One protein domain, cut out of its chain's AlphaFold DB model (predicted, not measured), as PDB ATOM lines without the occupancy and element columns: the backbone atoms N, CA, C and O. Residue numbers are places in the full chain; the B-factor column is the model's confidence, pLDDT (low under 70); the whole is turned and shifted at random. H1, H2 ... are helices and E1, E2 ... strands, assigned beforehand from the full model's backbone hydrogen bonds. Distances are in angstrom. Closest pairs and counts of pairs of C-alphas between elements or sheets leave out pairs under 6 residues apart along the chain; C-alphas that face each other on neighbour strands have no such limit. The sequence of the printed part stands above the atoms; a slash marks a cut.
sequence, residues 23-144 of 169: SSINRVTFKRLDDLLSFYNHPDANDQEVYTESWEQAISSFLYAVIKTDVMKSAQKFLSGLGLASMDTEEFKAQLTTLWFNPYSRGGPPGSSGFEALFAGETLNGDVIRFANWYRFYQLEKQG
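AT A GLANCE: This is residues 23 to 144 of the 169 residues of the protein "Poly(U)-specific endoribonuclease" of Ancylostoma duodenale (UniProt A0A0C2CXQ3). H1 and H2 form a helical hairpin, and H4 crosses H2 alone, steeply and away from H1; H3 sits by the end of H2 and near the start of H4, and at H4's other end short H5 packs beside a tiny strand hairpin, E1 and E2. H6 follows and comes near H1. The printed part has 122 residues, mostly helix, in the order H1 H2 H3 H4 H5 E1 E2 H6: six named helices and two antiparallel strands. It is compact, with a radius of gyration of the C-alphas of 15.1 A and spans of 42 by 40 by 26 A.

HOW THE PARTS SIT: Begin at H1, residues 28 to 37, a helical hairpin with H2, residues 53 to 67; they touch at a shallow tilt of 32 degrees, opposite ways, closest at the C-alphas of Arg 32 and Phe 62, 4.8 A. H3, residues 70 to 81, is close to H2 but not clearly touching, closest at C-alphas 67 and 73, 6.3 A. H4, residues 89 to 101, touches H2 at a steep tilt of 62 degrees, closest at C-alphas 63 and 93, 6.6 A. With residues 99 to 101 alone H4 touches H5, residues 114 to 120, about perpendicular at 77 degrees, closest at C-alphas 100 and 114, 4.5 A. E1, residues 122 to 124, and E2, residues 127 to 130, form an antiparallel hairpin; N 122 and O 130, 2.8 A apart, are within hydrogen-bond range. H6, residues 134 to 143, is near H1 and apart from H3. In the six helices every O i to N i+4 pair is within range.

IN THESE COORDINATES: Find C-alpha 28, where H1 begins, at (-34.928, 51.752, 49.513). H2 runs 20.9 A, H4 17.4 A and H3 16.3 A. H6 ends at C-alpha 143, (-39.556, 44.950, 29.224).

THE WHOLE: The farthest C-alphas, Gly 83 and Gly 144, are 45.1 A apart. The links H1 to H2 and H4 to H5 are long. The printed part has no cut, and no printed residue is under 70 in pLDDT.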
ATOM      1  N   SER A  23     -29.312  56.130  40.600       93.75
ATOM      2  CA  SER A  23     -29.334  56.755  41.928       93.75
ATOM      3  C   SER A  23     -30.740  57.139  42.412       93.75
ATOM      4  O   SER A  23     -30.973  57.218  43.621       93.75
ATOM      5  N   SER A  24     -31.693  57.356  41.499       89.19
ATOM      6  CA  SER A  24     -33.090  57.643  41.840       89.19
ATOM      7  C   SER A  24     -33.856  56.376  42.214       89.19
ATOM      8  O   SER A  24     -34.614  56.391  43.182       89.19
ATOM      9  N   ILE A  25     -33.623  55.281  41.487       93.00
ATOM     10  CA  ILE A  25     -34.374  54.019  41.618       93.00
ATOM     11  C   ILE A  25     -33.698  53.009  42.558       93.00
ATOM     12  O   ILE A  25     -34.343  52.109  43.072       93.00
ATOM     13  N   ASN A  26     -32.423  53.210  42.902       93.94
ATOM     14  CA  ASN A  26     -31.704  52.390  43.884       93.94
ATOM     15  C   ASN A  26     -32.046  52.732  45.343       93.94
ATOM     16  O   ASN A  26     -31.524  52.097  46.268       93.94
ATOM     17  N   ARG A  27     -32.908  53.729  45.571       95.44
ATOM     18  CA  ARG A  27     -33.388  54.095  46.908       95.44
ATOM     19  C   ARG A  27     -34.254  52.979  47.481       95.44
ATOM     20  O   ARG A  27     -34.981  52.305  46.757       95.44
ATOM     21  N   VAL A  28     -34.222  52.832  48.805       97.06
ATOM     22  CA  VAL A  28     -34.928  51.752  49.513       97.06
ATOM     23  C   VAL A  28     -36.423  51.696  49.181       97.06
ATOM     24  O   VAL A  28     -36.959  50.611  49.011       97.06
ATOM     25  N   THR A  29     -37.089  52.842  49.017       97.56
ATOM     26  CA  THR A  29     -38.522  52.898  48.691       97.56
ATOM     27  C   THR A  29     -38.839  52.331  47.313       97.56
ATOM     28  O   THR A  29     -39.835  51.633  47.174       97.56
ATOM     29  N   PHE A  30     -37.994  52.591  46.310       97.25
ATOM     30  CA  PHE A  30     -38.162  52.037  44.964       97.25
ATOM     31  C   PHE A  30     -37.847  50.546  44.934       97.25
ATOM     32  O   PHE A  30     -38.628  49.791  44.378       97.25
ATOM     33  N   LYS A  31     -36.802  50.099  45.639       97.12
ATOM     34  CA  LYS A  31     -36.511  48.663  45.774       97.12
ATOM     35  C   LYS A  31     -37.666  47.892  46.417       97.12
ATOM     36  O   LYS A  31     -38.060  46.854  45.915       97.12
ATOM     37  N   ARG A  32     -38.260  48.422  47.494       98.12
ATOM     38  CA  ARG A  32     -39.440  47.785  48.105       98.12
ATOM     39  C   ARG A  32     -40.682  47.858  47.227       98.12
ATOM     40  O   ARG A  32     -41.512  46.961  47.290       98.12
ATOM     41  N   LEU A  33     -40.808  48.910  46.421       97.62
ATOM     42  CA  LEU A  33     -41.859  48.991  45.417       97.62
ATOM     43  C   LEU A  33     -41.659  47.929  44.325       97.62
ATOM     44  O   LEU A  33     -42.638  47.310  43.932       97.62
ATOM     45  N   ASP A  34     -40.423  47.678  43.880       96.44
ATOM     46  CA  ASP A  34     -40.093  46.615  42.920       96.44
ATOM     47  C   ASP A  34     -40.457  45.235  43.466       96.44
ATOM     48  O   ASP A  34     -41.184  44.494  42.804       96.44
ATOM     49  N   ASP A  35     -40.006  44.939  44.692       97.12
ATOM     50  CA  ASP A  35     -40.299  43.687  45.401       97.12
ATOM     51  C   ASP A  35     -41.818  43.436  45.487       97.12
ATOM     52  O   ASP A  35     -42.287  42.311  45.362       97.12
ATOM     53  N   LEU A  36     -42.612  44.491  45.696       97.75
ATOM     54  CA  LEU A  36     -44.067  44.392  45.774       97.75
ATOM     55  C   LEU A  36     -44.724  44.275  44.389       97.75
ATOM     56  O   LEU A  36     -45.638  43.476  44.192       97.75
ATOM     57  N   LEU A  37     -44.257  45.046  43.407       96.12
ATOM     58  CA  LEU A  37     -44.793  45.037  42.044       96.12
ATOM     59  C   LEU A  37     -44.547  43.714  41.308       96.12
ATOM     60  O   LEU A  37     -45.256  43.444  40.339       96.12
ATOM     61  N   SER A  38     -43.589  42.888  41.742       95.44
ATOM     62  CA  SER A  38     -43.358  41.565  41.143       95.44
ATOM     63  C   SER A  38     -44.490  40.566  41.387       95.44
ATOM     64  O   SER A  38     -44.584  39.569  40.675       95.44
ATOM     65  N   PHE A  39     -45.355  40.821  42.371       94.81
ATOM     66  CA  PHE A  39     -46.527  39.984  42.613       94.81
ATOM     67  C   PHE A  39     -47.703  40.322  41.679       94.81
ATOM     68  O   PHE A  39     -48.493  39.444  41.341       94.81
ATOM     69  N   TYR A  40     -47.776  41.561  41.179       91.69
ATOM     70  CA  TYR A  40     -48.850  42.027  40.296       91.69
ATOM     71  C   TYR A  40     -48.549  41.715  38.823       91.69
ATOM     72  O   TYR A  40     -48.169  42.596  38.042       91.69
ATOM     73  N   ASN A  41     -48.703  40.444  38.446       84.25
ATOM     74  CA  ASN A  41     -48.517  39.985  37.063       84.25
ATOM     75  C   ASN A  41     -49.788  40.153  36.213       84.25
ATOM     76  O   ASN A  41     -49.688  40.495  35.036       84.25
ATOM     77  N   HIS A  42     -50.963  39.968  36.823       83.88
ATOM     78  CA  HIS A  42     -52.279  40.092  36.184       83.88
ATOM     79  C   HIS A  42     -53.279  40.810  37.108       83.88
ATOM     80  O   HIS A  42     -54.202  40.172  37.598       83.88
ATOM     81  N   PRO A  43     -53.082  42.113  37.377       84.69
ATOM     82  CA  PRO A  43     -53.999  42.909  38.196       84.69
ATOM     83  C   PRO A  43     -55.336  43.122  37.459       84.69
ATOM     84  O   PRO A  43     -55.471  44.076  36.680       84.69
ATOM     85  N   ASP A  44     -56.281  42.190  37.606       87.88
ATOM     86  CA  ASP A  44     -57.635  42.299  37.055       87.88
ATOM     87  C   ASP A  44     -58.622  42.763  38.129       87.88
ATOM     88  O   ASP A  44     -58.773  42.179  39.198       87.88
ATOM     89  N   ALA A  45     -59.380  43.796  37.785       86.25
ATOM     90  CA  ALA A  45     -60.405  44.413  38.607       86.25
ATOM     91  C   ALA A  45     -61.459  43.465  39.207       86.25
ATOM     92  O   ALA A  45     -62.116  43.854  40.182       86.25
ATOM     93  N   ASN A  46     -61.688  42.301  38.597       86.56
ATOM     94  CA  ASN A  46     -62.659  41.303  39.039       86.56
ATOM     95  C   ASN A  46     -62.024  40.094  39.737       86.56
ATOM     96  O   ASN A  46     -62.766  39.313  40.338       86.56
ATOM     97  N   ASP A  47     -60.699  39.955  39.690       84.44
ATOM     98  CA  ASP A  47     -59.982  38.840  40.294       84.44
ATOM     99  C   ASP A  47     -59.351  39.292  41.610       84.44
ATOM    100  O   ASP A  47     -58.509  40.181  41.659       84.44
ATOM    101  N   GLN A  48     -59.802  38.698  42.715       83.75
ATOM    102  CA  GLN A  48     -59.281  39.048  44.030       83.75
ATOM    103  C   GLN A  48     -57.870  38.505  44.226       83.75
ATOM    104  O   GLN A  48     -57.646  37.295  44.131       83.75
ATOM    105  N   GLU A  49     -56.961  39.384  44.642       85.44
ATOM    106  CA  GLU A  49     -55.610  38.970  44.992       85.44
ATOM    107  C   GLU A  49     -55.589  38.073  46.232       85.44
ATOM    108  O   GLU A  49     -56.135  38.394  47.294       85.44
ATOM    109  N   VAL A  50     -54.920  36.929  46.090       87.25
ATOM    110  CA  VAL A  50     -54.673  35.988  47.183       87.25
ATOM    111  C   VAL A  50     -53.293  36.283  47.753       87.25
ATOM    112  O   VAL A  50     -52.269  35.826  47.235       87.25
ATOM    113  N   TYR A  51     -53.264  37.068  48.827       89.94
ATOM    114  CA  TYR A  51     -52.017  37.430  49.489       89.94
ATOM    115  C   TYR A  51     -51.379  36.208  50.155       89.94
ATOM    116  O   TYR A  51     -51.923  35.604  51.077       89.94
ATOM    117  N   THR A  52     -50.199  35.838  49.664       94.94
ATOM    118  CA  THR A  52     -49.311  34.880  50.323       94.94
ATOM    119  C   THR A  52     -48.508  35.588  51.412       94.94
ATOM    120  O   THR A  52     -48.351  36.808  51.379       94.94
ATOM    121  N   GLU A  53     -47.914  34.831  52.337       96.88
ATOM    122  CA  GLU A  53     -47.061  35.407  53.390       96.88
ATOM    123  C   GLU A  53     -45.936  36.290  52.823       96.88
ATOM    124  O   GLU A  53     -45.618  37.340  53.380       96.88
ATOM    125  N   SER A  54     -45.340  35.903  51.690       97.56
ATOM    126  CA  SER A  54     -44.288  36.695  51.046       97.56
ATOM    127  C   SER A  54     -44.823  38.001  50.454       97.56
ATOM    128  O   SER A  54     -44.140  39.025  50.528       97.56
ATOM    129  N   TRP A  55     -46.047  37.998  49.923       96.56
ATOM    130  CA  TRP A  55     -46.703  39.209  49.437       96.56
ATOM    131  C   TRP A  55     -47.034  40.152  50.599       96.56
ATOM    132  O   TRP A  55     -46.695  41.335  50.552       96.56
ATOM    133  N   GLU A  56     -47.599  39.639  51.694       96.81
ATOM    134  CA  GLU A  56     -47.871  40.437  52.899       96.81
ATOM    135  C   GLU A  56     -46.588  41.054  53.480       96.81
ATOM    136  O   GLU A  56     -46.556  42.231  53.857       96.81
ATOM    137  N   GLN A  57     -45.488  40.295  53.489       98.12
ATOM    138  CA  GLN A  57     -44.172  40.799  53.886       98.12
ATOM    139  C   GLN A  57     -43.656  41.893  52.943       98.12
ATOM    140  O   GLN A  57     -43.062  42.871  53.417       98.12
ATOM    141  N   ALA A  58     -43.887  41.773  51.633       98.31
ATOM    142  CA  ALA A  58     -43.527  42.798  50.656       98.31
ATOM    143  C   ALA A  58     -44.344  44.086  50.859       98.31
ATOM    144  O   ALA A  58     -43.761  45.174  50.900       98.31
ATOM    145  N   ILE A  59     -45.658  43.971  51.098       98.06
ATOM    146  CA  ILE A  59     -46.545  45.095  51.451       98.06
ATOM    147  C   ILE A  59     -46.024  45.802  52.704       98.06
ATOM    148  O   ILE A  59     -45.785  47.012  52.694       98.06
ATOM    149  N   SER A  60     -45.794  45.041  53.776       98.06
ATOM    150  CA  SER A  60     -45.304  45.569  55.050       98.06
ATOM    151  C   SER A  60     -43.951  46.271  54.882       98.06
ATOM    152  O   SER A  60     -43.767  47.408  55.327       98.06
ATOM    153  N   SER A  61     -43.016  45.646  54.159       98.44
ATOM    154  CA  SER A  61     -41.687  46.204  53.884       98.44
ATOM    155  C   SER A  61     -41.747  47.506  53.086       98.44
ATOM    156  O   SER A  61     -41.007  48.448  53.389       98.44
ATOM    157  N   PHE A  62     -42.631  47.582  52.090       98.62
ATOM    158  CA  PHE A  62     -42.876  48.798  51.320       98.62
ATOM    159  C   PHE A  62     -43.454  49.912  52.192       98.62
ATOM    160  O   PHE A  62     -42.888  51.008  52.230       98.62
ATOM    161  N   LEU A  63     -44.510  49.631  52.960       98.50
ATOM    162  CA  LEU A  63     -45.135  50.625  53.830       98.50
ATOM    163  C   LEU A  63     -44.161  51.161  54.883       98.50
ATOM    164  O   LEU A  63     -44.066  52.376  55.054       98.50
ATOM    165  N   TYR A  64     -43.353  50.310  55.520       98.31
ATOM    166  CA  TYR A  64     -42.320  50.783  56.447       98.31
ATOM    167  C   TYR A  64     -41.267  51.662  55.775       98.31
ATOM    168  O   TYR A  64     -40.832  52.657  56.360       98.31
ATOM    169  N   ALA A  65     -40.828  51.306  54.564       98.31
ATOM    170  CA  ALA A  65     -39.874  52.125  53.823       98.31
ATOM    171  C   ALA A  65     -40.462  53.509  53.512       98.31
ATOM    172  O   ALA A  65     -39.758  54.511  53.639       98.31
ATOM    173  N   VAL A  66     -41.748  53.569  53.160       98.12
ATOM    174  CA  VAL A  66     -42.466  54.814  52.866       98.12
ATOM    175  C   VAL A  66     -42.686  55.655  54.127       98.12
ATOM    176  O   VAL A  66     -42.345  56.836  54.114       98.12
ATOM    177  N   ILE A  67     -43.180  55.073  55.225       97.88
ATOM    178  CA  ILE A  67     -43.458  55.782  56.492       97.88
ATOM    179  C   ILE A  67     -42.199  56.438  57.074       97.88
ATOM    180  O   ILE A  67     -42.265  57.522  57.648       97.88
ATOM    181  N   LYS A  68     -41.019  55.842  56.866       97.56
ATOM    182  CA  LYS A  68     -39.741  56.406  57.331       97.56
ATOM    183  C   LYS A  68     -39.300  57.664  56.576       97.56
ATOM    184  O   LYS A  68     -38.410  58.363  57.066       97.56
ATOM    185  N   THR A  69     -39.882  57.957  55.413       98.12
ATOM    186  CA  THR A  69     -39.543  59.154  54.633       98.12
ATOM    187  C   THR A  69     -40.085  60.423  55.282       98.12
ATOM    188  O   THR A  69     -41.143  60.414  55.908       98.12
ATOM    189  N   ASP A  70     -39.396  61.545  55.087       98.31
ATOM    190  CA  ASP A  70     -39.846  62.825  55.644       98.31
ATOM    191  C   ASP A  70     -41.179  63.281  55.041       98.31
ATOM    192  O   ASP A  70     -42.015  63.830  55.750       98.31
ATOM    193  N   VAL A  71     -41.433  62.950  53.770       98.19
ATOM    194  CA  VAL A  71     -42.722  63.197  53.105       98.19
ATOM    195  C   VAL A  71     -43.862  62.504  53.846       98.19
ATOM    196  O   VAL A  71     -44.876  63.137  54.144       98.19
ATOM    197  N   MET A  72     -43.703  61.221  54.179       97.88
ATOM    198  CA  MET A  72     -44.763  60.478  54.853       97.88
ATOM    199  C   MET A  72     -44.898  60.871  56.327       97.88
ATOM    200  O   MET A  72     -46.017  60.955  56.819       97.88
ATOM    201  N   LYS A  73     -43.803  61.224  57.013       98.25
ATOM    202  CA  LYS A  73     -43.874  61.815  58.363       98.25
ATOM    203  C   LYS A  73     -44.637  63.140  58.366       98.25
ATOM    204  O   LYS A  73     -45.448  63.381  59.258       98.25
ATOM    205  N   SER A  74     -44.410  64.001  57.370       98.44
ATOM    206  CA  SER A  74     -45.178  65.241  57.209       98.44
ATOM    207  C   SER A  74     -46.656  64.959  56.944       98.44
ATOM    208  O   SER A  74     -47.505  65.612  57.549       98.44
ATOM    209  N   ALA A  75     -46.971  63.973  56.098       98.19
ATOM    210  CA  ALA A  75     -48.347  63.558  55.834       98.19
ATOM    211  C   ALA A  75     -49.032  63.001  57.094       98.19
ATOM    212  O   ALA A  75     -50.133  63.435  57.422       98.19
ATOM    213  N   GLN A  76     -48.364  62.116  57.839       98.06
ATOM    214  CA  GLN A  76     -48.865  61.568  59.099       98.06
ATOM    215  C   GLN A  76     -49.142  62.682  60.112       98.06
ATOM    216  O   GLN A  76     -50.234  62.749  60.671       98.06
ATOM    217  N   LYS A  77     -48.196  63.615  60.290       98.19
ATOM    218  CA  LYS A  77     -48.367  64.765  61.189       98.19
ATOM    219  C   LYS A  77     -49.551  65.640  60.781       98.19
ATOM    220  O   LYS A  77     -50.313  66.074  61.641       98.19
ATOM    221  N   PHE A  78     -49.705  65.908  59.486       98.44
ATOM    222  CA  PHE A  78     -50.826  66.688  58.965       98.44
ATOM    223  C   PHE A  78     -52.169  65.993  59.226       98.44
ATOM    224  O   PHE A  78     -53.071  66.605  59.793       98.44
ATOM    225  N   LEU A  79     -52.286  64.710  58.874       98.12
ATOM    226  CA  LEU A  79     -53.505  63.925  59.077       98.12
ATOM    227  C   LEU A  79     -53.843  63.764  60.561       98.12
ATOM    228  O   LEU A  79     -55.008  63.870  60.938       98.12
ATOM    229  N   SER A  80     -52.837  63.577  61.414       97.44
ATOM    230  CA  SER A  80     -53.037  63.501  62.859       97.44
ATOM    231  C   SER A  80     -53.510  64.828  63.450       97.44
ATOM    232  O   SER A  80     -54.429  64.837  64.266       97.44
ATOM    233  N   GLY A  81     -52.996  65.960  62.958       97.81
ATOM    234  CA  GLY A  81     -53.501  67.287  63.325       97.81
ATOM    235  C   GLY A  81     -54.974  67.519  62.960       97.81
ATOM    236  O   GLY A  81     -55.625  68.359  63.575       97.81
ATOM    237  N   LEU A  82     -55.509  66.758  61.999       97.88
ATOM    238  CA  LEU A  82     -56.926  66.755  61.623       97.88
ATOM    239  C   LEU A  82     -57.750  65.675  62.350       97.88
ATOM    240  O   LEU A  82     -58.944  65.550  62.088       97.88
ATOM    241  N   GLY A  83     -57.137  64.869  63.224       96.81
ATOM    242  CA  GLY A  83     -57.791  63.726  63.871       96.81
ATOM    243  C   GLY A  83     -58.086  62.557  62.923       96.81
ATOM    244  O   GLY A  83     -58.950  61.737  63.217       96.81
ATOM    245  N   LEU A  84     -57.403  62.485  61.775       96.31
ATOM    246  CA  LEU A  84     -57.644  61.494  60.718       96.31
ATOM    247  C   LEU A  84     -56.666  60.317  60.734       96.31
ATOM    248  O   LEU A  84     -56.889  59.336  60.026       96.31
ATOM    249  N   ALA A  85     -55.569  60.428  61.482       96.38
ATOM    250  CA  ALA A  85     -54.543  59.398  61.589       96.38
ATOM    251  C   ALA A  85     -53.869  59.420  62.965       96.38
ATOM    252  O   ALA A  85     -53.759  60.469  63.606       96.38
ATOM    253  N   SER A  86     -53.367  58.264  63.390       95.56
ATOM    254  CA  SER A  86     -52.548  58.154  64.595       95.56
ATOM    255  C   SER A  86     -51.108  58.605  64.345       95.56
ATOM    256  O   SER A  86     -50.571  58.453  63.243       95.56
ATOM    257  N   MET A  87     -50.462  59.139  65.384       96.50
ATOM    258  CA  MET A  87     -49.005  59.319  65.397       96.50
ATOM    259  C   MET A  87     -48.266  58.012  65.713       96.50
ATOM    260  O   MET A  87     -47.053  57.947  65.506       96.50
ATOM    261  N   ASP A  88     -48.969  56.975  66.183       97.81
ATOM    262  CA  ASP A  88     -48.388  55.645  66.318       97.81
ATOM    263  C   ASP A  88     -48.068  55.056  64.936       97.81
ATOM    264  O   ASP A  88     -48.844  55.151  63.982       97.81
ATOM    265  N   THR A  89     -46.873  54.481  64.817       95.56
ATOM    266  CA  THR A  89     -46.363  53.991  63.533       95.56
ATOM    267  C   THR A  89     -47.095  52.735  63.071       95.56
ATOM    268  O   THR A  89     -47.337  52.594  61.872       95.56
ATOM    269  N   GLU A  90     -47.457  51.835  63.985       97.62
ATOM    270  CA  GLU A  90     -48.140  50.591  63.631       97.62
ATOM    271  C   GLU A  90     -49.605  50.841  63.292       97.62
ATOM    272  O   GLU A  90     -50.089  50.315  62.290       97.62
ATOM    273  N   GLU A  91     -50.285  51.711  64.039       97.88
ATOM    274  CA  GLU A  91     -51.650  52.133  63.720       97.88
ATOM    275  C   GLU A  91     -51.711  52.847  62.366       97.88
ATOM    276  O   GLU A  91     -52.565  52.535  61.532       97.88
ATOM    277  N   PHE A  92     -50.771  53.758  62.090       97.44
ATOM    278  CA  PHE A  92     -50.722  54.436  60.797       97.44
ATOM    279  C   PHE A  92     -50.392  53.470  59.651       97.44
ATOM    280  O   PHE A  92     -50.994  53.554  58.579       97.44
ATOM    281  N   LYS A  93     -49.492  52.502  59.874       97.75
ATOM    282  CA  LYS A  93     -49.220  51.435  58.903       97.75
ATOM    283  C   LYS A  93     -50.469  50.604  58.635       97.75
ATOM    284  O   LYS A  93     -50.791  50.397  57.473       97.75
ATOM    285  N   ALA A  94     -51.187  50.173  59.670       97.44
ATOM    286  CA  ALA A  94     -52.418  49.397  59.530       97.44
ATOM    287  C   ALA A  94     -53.501  50.174  58.762       97.44
ATOM    288  O   ALA A  94     -54.178  49.616  57.891       97.44
ATOM    289  N   GLN A  95     -53.615  51.480  59.019       97.19
ATOM    290  CA  GLN A  95     -54.505  52.368  58.277       97.19
ATOM    291  C   GLN A  95     -54.115  52.458  56.793       97.19
ATOM    292  O   GLN A  95     -54.982  52.352  55.925       97.19
ATOM    293  N   LEU A  96     -52.823  52.605  56.480       97.44
ATOM    294  CA  LEU A  96     -52.335  52.594  55.098       97.44
ATOM    295  C   LEU A  96     -52.540  51.233  54.426       97.44
ATOM    296  O   LEU A  96     -52.937  51.202  53.263       97.44
ATOM    297  N   THR A  97     -52.322  50.127  55.143       96.69
ATOM    298  CA  THR A  97     -52.601  48.778  54.639       96.69
ATOM    299  C   THR A  97     -54.060  48.671  54.212       96.69
ATOM    300  O   THR A  97     -54.347  48.312  53.075       96.69
ATOM    301  N   THR A  98     -54.975  49.084  55.089       94.50
ATOM    302  CA  THR A  98     -56.419  49.060  54.825       94.50
ATOM    303  C   THR A  98     -56.782  49.932  53.627       94.50
ATOM    304  O   THR A  98     -57.517  49.502  52.745       94.50
ATOM    305  N   LEU A  99     -56.250  51.154  53.568       95.06
ATOM    306  CA  LEU A  99     -56.574  52.111  52.514       95.06
ATOM    307  C   LEU A  99     -56.107  51.652  51.126       95.06
ATOM    308  O   LEU A  99     -56.799  51.877  50.135       95.06
ATOM    309  N   TRP A 100     -54.916  51.061  51.049       95.62
ATOM    310  CA  TRP A 100     -54.262  50.779  49.774       95.62
ATOM    311  C   TRP A 100     -54.426  49.334  49.305       95.62
ATOM    312  O   TRP A 100     -54.473  49.121  48.097       95.62
ATOM    313  N   PHE A 101     -54.536  48.365  50.214       94.19
ATOM    314  CA  PHE A 101     -54.437  46.941  49.877       94.19
ATOM    315  C   PHE A 101     -55.705  46.135  50.150       94.19
ATOM    316  O   PHE A 101     -55.817  45.026  49.623       94.19
ATOM    317  N   ASN A 102     -56.675  46.667  50.902       90.44
ATOM    318  CA  ASN A 102     -57.956  45.976  51.022       90.44
ATOM    319  C   ASN A 102     -58.696  46.018  49.677       90.44
ATOM    320  O   ASN A 102     -58.836  47.099  49.091       90.44
ATOM    321  N   PRO A 103     -59.195  44.866  49.199       87.88
ATOM    322  CA  PRO A 103     -59.965  44.819  47.973       87.88
ATOM    323  C   PRO A 103     -61.342  45.461  48.172       87.88
ATOM    324  O   PRO A 103     -61.955  45.368  49.238       87.88
ATOM    325  N   TYR A 104     -61.852  46.097  47.124       86.00
ATOM    326  CA  TYR A 104     -63.199  46.646  47.057       86.00
ATOM    327  C   TYR A 104     -63.883  46.248  45.745       86.00
ATOM    328  O   TYR A 104     -63.250  46.013  44.718       86.00
ATOM    329  N   SER A 105     -65.215  46.179  45.782       81.00
ATOM    330  CA  SER A 105     -66.050  45.886  44.614       81.00
ATOM    331  C   SER A 105     -66.463  47.164  43.879       81.00
ATOM    332  O   SER A 105     -66.708  48.203  44.496       81.00
ATOM    333  N   ARG A 106     -66.617  47.069  42.552       74.50
ATOM    334  CA  ARG A 106     -67.233  48.100  41.695       74.50
ATOM    335  C   ARG A 106     -68.503  47.604  40.994       74.50
ATOM    336  O   ARG A 106     -68.727  47.902  39.825       74.50
ATOM    337  N   GLY A 107     -69.324  46.832  41.705       70.88
ATOM    338  CA  GLY A 107     -70.546  46.223  41.159       70.88
ATOM    339  C   GLY A 107     -70.370  44.778  40.675       70.88
ATOM    340  O   GLY A 107     -71.281  44.235  40.058       70.88
ATOM    341  N   GLY A 108     -69.221  44.164  40.977       71.50
ATOM    342  CA  GLY A 108     -68.887  42.755  40.735       71.50
ATOM    343  C   GLY A 108     -68.162  42.130  41.938       71.50
ATOM    344  O   GLY A 108     -68.259  42.669  43.045       71.50
ATOM    345  N   PRO A 109     -67.442  41.011  41.777       74.56
ATOM    346  CA  PRO A 109     -66.589  40.472  42.837       74.56
ATOM    347  C   PRO A 109     -65.544  41.502  43.317       74.56
ATOM    348  O   PRO A 109     -65.145  42.373  42.538       74.56
ATOM    349  N   PRO A 110     -65.114  41.470  44.592       77.00
ATOM    350  CA  PRO A 110     -64.055  42.350  45.083       77.00
ATOM    351  C   PRO A 110     -62.691  41.941  44.502       77.00
ATOM    352  O   PRO A 110     -62.006  41.126  45.099       77.00
ATOM    353  N   GLY A 111     -62.299  42.489  43.349       82.25
ATOM    354  CA  GLY A 111     -60.969  42.254  42.765       82.25
ATOM    355  C   GLY A 111     -59.977  43.389  43.007       82.25
ATOM    356  O   GLY A 111     -58.808  43.164  43.281       82.25
ATOM    357  N   SER A 112     -60.469  44.630  43.011       84.88
ATOM    358  CA  SER A 112     -59.605  45.807  42.928       84.88
ATOM    359  C   SER A 112     -59.095  46.326  44.267       84.88
ATOM    360  O   SER A 112     -59.873  46.483  45.205       84.88
ATOM    361  N   SER A 113     -57.834  46.763  44.318       92.06
ATOM    362  CA  SER A 113     -57.292  47.577  45.419       92.06
ATOM    363  C   SER A 113     -56.819  48.972  44.978       92.06
ATOM    364  O   SER A 113     -56.633  49.274  43.796       92.06
ATOM    365  N   GLY A 114     -56.627  49.882  45.941       92.12
ATOM    366  CA  GLY A 114     -56.107  51.225  45.659       92.12
ATOM    367  C   GLY A 114     -54.676  51.193  45.114       92.12
ATOM    368  O   GLY A 114     -54.318  51.976  44.230       92.12
ATOM    369  N   PHE A 115     -53.862  50.265  45.621       94.44
ATOM    370  CA  PHE A 115     -52.488  50.072  45.186       94.44
ATOM    371  C   PHE A 115     -52.442  49.553  43.754       94.44
ATOM    372  O   PHE A 115     -51.747  50.116  42.914       94.44
ATOM    373  N   GLU A 116     -53.233  48.537  43.445       91.25
ATOM    374  CA  GLU A 116     -53.328  47.974  42.105       91.25
ATOM    375  C   GLU A 116     -53.725  49.035  41.065       91.25
ATOM    376  O   GLU A 116     -53.013  49.281  40.087       91.25
ATOM    377  N   ALA A 117     -54.804  49.761  41.363       89.75
ATOM    378  CA  ALA A 117     -55.366  50.827  40.549       89.75
ATOM    379  C   ALA A 117     -54.370  51.933  40.169       89.75
ATOM    380  O   ALA A 117     -54.432  52.476  39.064       89.75
ATOM    381  N   LEU A 118     -53.510  52.339  41.108       91.00
ATOM    382  CA  LEU A 118     -52.649  53.511  40.945       91.00
ATOM    383  C   LEU A 118     -51.181  53.158  40.700       91.00
ATOM    384  O   LEU A 118     -50.507  53.914  40.001       91.00
ATOM    385  N   PHE A 119     -50.691  52.039  41.238       94.50
ATOM    386  CA  PHE A 119     -49.289  51.620  41.179       94.50
ATOM    387  C   PHE A 119     -49.047  50.452  40.224       94.50
ATOM    388  O   PHE A 119     -48.128  50.553  39.411       94.50
ATOM    389  N   ALA A 120     -49.839  49.378  40.301       92.94
ATOM    390  CA  ALA A 120     -49.600  48.173  39.498       92.94
ATOM    391  C   ALA A 120     -50.016  48.339  38.029       92.94
ATOM    392  O   ALA A 120     -49.295  47.890  37.134       92.94
ATOM    393  N   GLY A 121     -51.124  49.049  37.802       89.38
ATOM    394  CA  GLY A 121     -51.755  49.202  36.495       89.38
ATOM    395  C   GLY A 121     -52.861  48.173  36.322       89.38
ATOM    396  O   GLY A 121     -52.588  47.054  35.924       89.38
ATOM    397  N   GLU A 122     -54.092  48.562  36.629       89.69
ATOM    398  CA  GLU A 122     -55.252  47.676  36.653       89.69
ATOM    399  C   GLU A 122     -55.831  47.438  35.254       89.69
ATOM    400  O   GLU A 122     -55.988  48.369  34.445       89.69
ATOM    401  N   THR A 123     -56.221  46.189  35.023       90.12
ATOM    402  CA  THR A 123     -56.923  45.719  33.836       90.12
ATOM    403  C   THR A 123     -58.340  45.243  34.148       90.12
ATOM    404  O   THR A 123     -58.707  45.017  35.297       90.12
ATOM    405  N   LEU A 124     -59.173  45.157  33.120       88.44
ATOM    406  CA  LEU A 124     -60.489  44.540  33.183       88.44
ATOM    407  C   LEU A 124     -60.752  43.874  31.838       88.44
ATOM    408  O   LEU A 124     -60.791  44.561  30.816       88.44
ATOM    409  N   ASN A 125     -60.944  42.554  31.833       85.00
ATOM    410  CA  ASN A 125     -61.157  41.773  30.606       85.00
ATOM    411  C   ASN A 125     -60.021  41.953  29.575       85.00
ATOM    412  O   ASN A 125     -60.260  41.975  28.368       85.00
ATOM    413  N   GLY A 126     -58.783  42.111  30.053       83.81
ATOM    414  CA  GLY A 126     -57.598  42.313  29.214       83.81
ATOM    415  C   GLY A 126     -57.340  43.756  28.765       83.81
ATOM    416  O   GLY A 126     -56.272  44.026  28.216       83.81
ATOM    417  N   ASP A 127     -58.252  44.694  29.038       86.38
ATOM    418  CA  ASP A 127     -58.058  46.114  28.738       86.38
ATOM    419  C   ASP A 127     -57.506  46.870  29.951       86.38
ATOM    420  O   ASP A 127     -57.989  46.716  31.069       86.38
ATOM    421  N   VAL A 128     -56.519  47.746  29.738       87.88
ATOM    422  CA  VAL A 128     -55.991  48.627  30.793       87.88
ATOM    423  C   VAL A 128     -57.019  49.707  31.120       87.88
ATOM    424  O   VAL A 128     -57.322  50.555  30.278       87.88
ATOM    425  N   ILE A 129     -57.506  49.733  32.361       88.75
ATOM    426  CA  ILE A 129     -58.516  50.707  32.800       88.75
ATOM    427  C   ILE A 129     -57.955  51.792  33.716       88.75
ATOM    428  O   ILE A 129     -58.468  52.913  33.703       88.75
ATOM    429  N   ARG A 130     -56.883  51.522  34.475       88.38
ATOM    430  CA  ARG A 130     -56.162  52.555  35.238       88.38
ATOM    431  C   ARG A 130     -54.674  52.271  35.284       88.38
ATOM    432  O   ARG A 130     -54.246  51.244  35.786       88.38
ATOM    433  N   PHE A 131     -53.878  53.224  34.804       88.44
ATOM    434  CA  PHE A 131     -52.428  53.109  34.825       88.44
ATOM    435  C   PHE A 131     -51.766  54.489  34.863       88.44
ATOM    436  O   PHE A 131     -51.721  55.197  33.859       88.44
ATOM    437  N   ALA A 132     -51.299  54.898  36.046       87.44
ATOM    438  CA  ALA A 132     -50.816  56.264  36.287       87.44
ATOM    439  C   ALA A 132     -49.385  56.341  36.845       87.44
ATOM    440  O   ALA A 132     -48.799  57.425  36.901       87.44
ATOM    441  N   ASN A 133     -48.802  55.217  37.263       93.94
ATOM    442  CA  ASN A 133     -47.473  55.206  37.853       93.94
ATOM    443  C   ASN A 133     -46.385  55.249  36.771       93.94
ATOM    444  O   ASN A 133     -46.155  54.277  36.052       93.94
ATOM    445  N   TRP A 134     -45.677  56.379  36.692       94.50
ATOM    446  CA  TRP A 134     -44.600  56.593  35.721       94.50
ATOM    447  C   TRP A 134     -43.468  55.566  35.844       94.50
ATOM    448  O   TRP A 134     -42.843  55.215  34.847       94.50
ATOM    449  N   TYR A 135     -43.193  55.095  37.059       95.44
ATOM    450  CA  TYR A 135     -42.107  54.165  37.321       95.44
ATOM    451  C   TYR A 135     -42.477  52.751  36.870       95.44
ATOM    452  O   TYR A 135     -41.692  52.114  36.174       95.44
ATOM    453  N   ARG A 136     -43.711  52.306  37.134       94.06
ATOM    454  CA  ARG A 136     -44.238  51.060  36.563       94.06
ATOM    455  C   ARG A 136     -44.297  51.126  35.036       94.06
ATOM    456  O   ARG A 136     -43.912  50.164  34.381       94.06
ATOM    457  N   PHE A 137     -44.687  52.268  34.458       93.88
ATOM    458  CA  PHE A 137     -44.607  52.479  33.005       93.88
ATOM    459  C   PHE A 137     -43.176  52.301  32.497       93.88
ATOM    460  O   PHE A 137     -42.956  51.546  31.559       93.88
ATOM    461  N   TYR A 138     -42.199  52.943  33.139       94.44
ATOM    462  CA  TYR A 138     -40.786  52.797  32.796       94.44
ATOM    463  C   TYR A 138     -40.309  51.334  32.850       94.44
ATOM    464  O   TYR A 138     -39.603  50.887  31.945       94.44
ATOM    465  N   GLN A 139     -40.705  50.573  33.874       94.19
ATOM    466  CA  GLN A 139     -40.357  49.154  33.998       94.19
ATOM    467  C   GLN A 139     -40.934  48.319  32.854       94.19
ATOM    468  O   GLN A 139     -40.195  47.576  32.207       94.19
ATOM    469  N   LEU A 140     -42.230  48.472  32.584       92.81
ATOM    470  CA  LEU A 140     -42.913  47.740  31.521       92.81
ATOM    471  C   LEU A 140     -42.403  48.148  30.131       92.81
ATOM    472  O   LEU A 140     -42.293  47.303  29.249       92.81
ATOM    473  N   GLU A 141     -42.044  49.420  29.926       93.81
ATOM    474  CA  GLU A 141     -41.497  49.909  28.653       93.81
ATOM    475  C   GLU A 141     -40.121  49.284  28.394       93.81
ATOM    476  O   GLU A 141     -39.848  48.812  27.291       93.81
ATOM    477  N   LYS A 142     -39.277  49.177  29.429       93.19
ATOM    478  CA  LYS A 142     -37.994  48.462  29.339       93.19
ATOM    479  C   LYS A 142     -38.142  46.970  29.048       93.19
ATOM    480  O   LYS A 142     -37.237  46.391  28.455       93.19
ATOM    481  N   GLN A 143     -39.240  46.358  29.480       92.25
ATOM    482  CA  GLN A 143     -39.556  44.950  29.224       92.25
ATOM    483  C   GLN A 143     -40.227  44.733  27.857       92.25
ATOM    484  O   GLN A 143     -40.392  43.592  27.435       92.25
ATOM    485  N   GLY A 144     -40.606  45.807  27.153       90.81
ATOM    486  CA  GLY A 144     -41.350  45.732  25.895       90.81
ATOM    487  C   GLY A 144     -42.839  45.413  26.065       90.81
ATOM    488  O   GLY A 144     -43.507  45.100  25.084       90.81
TER     489      GLY A 144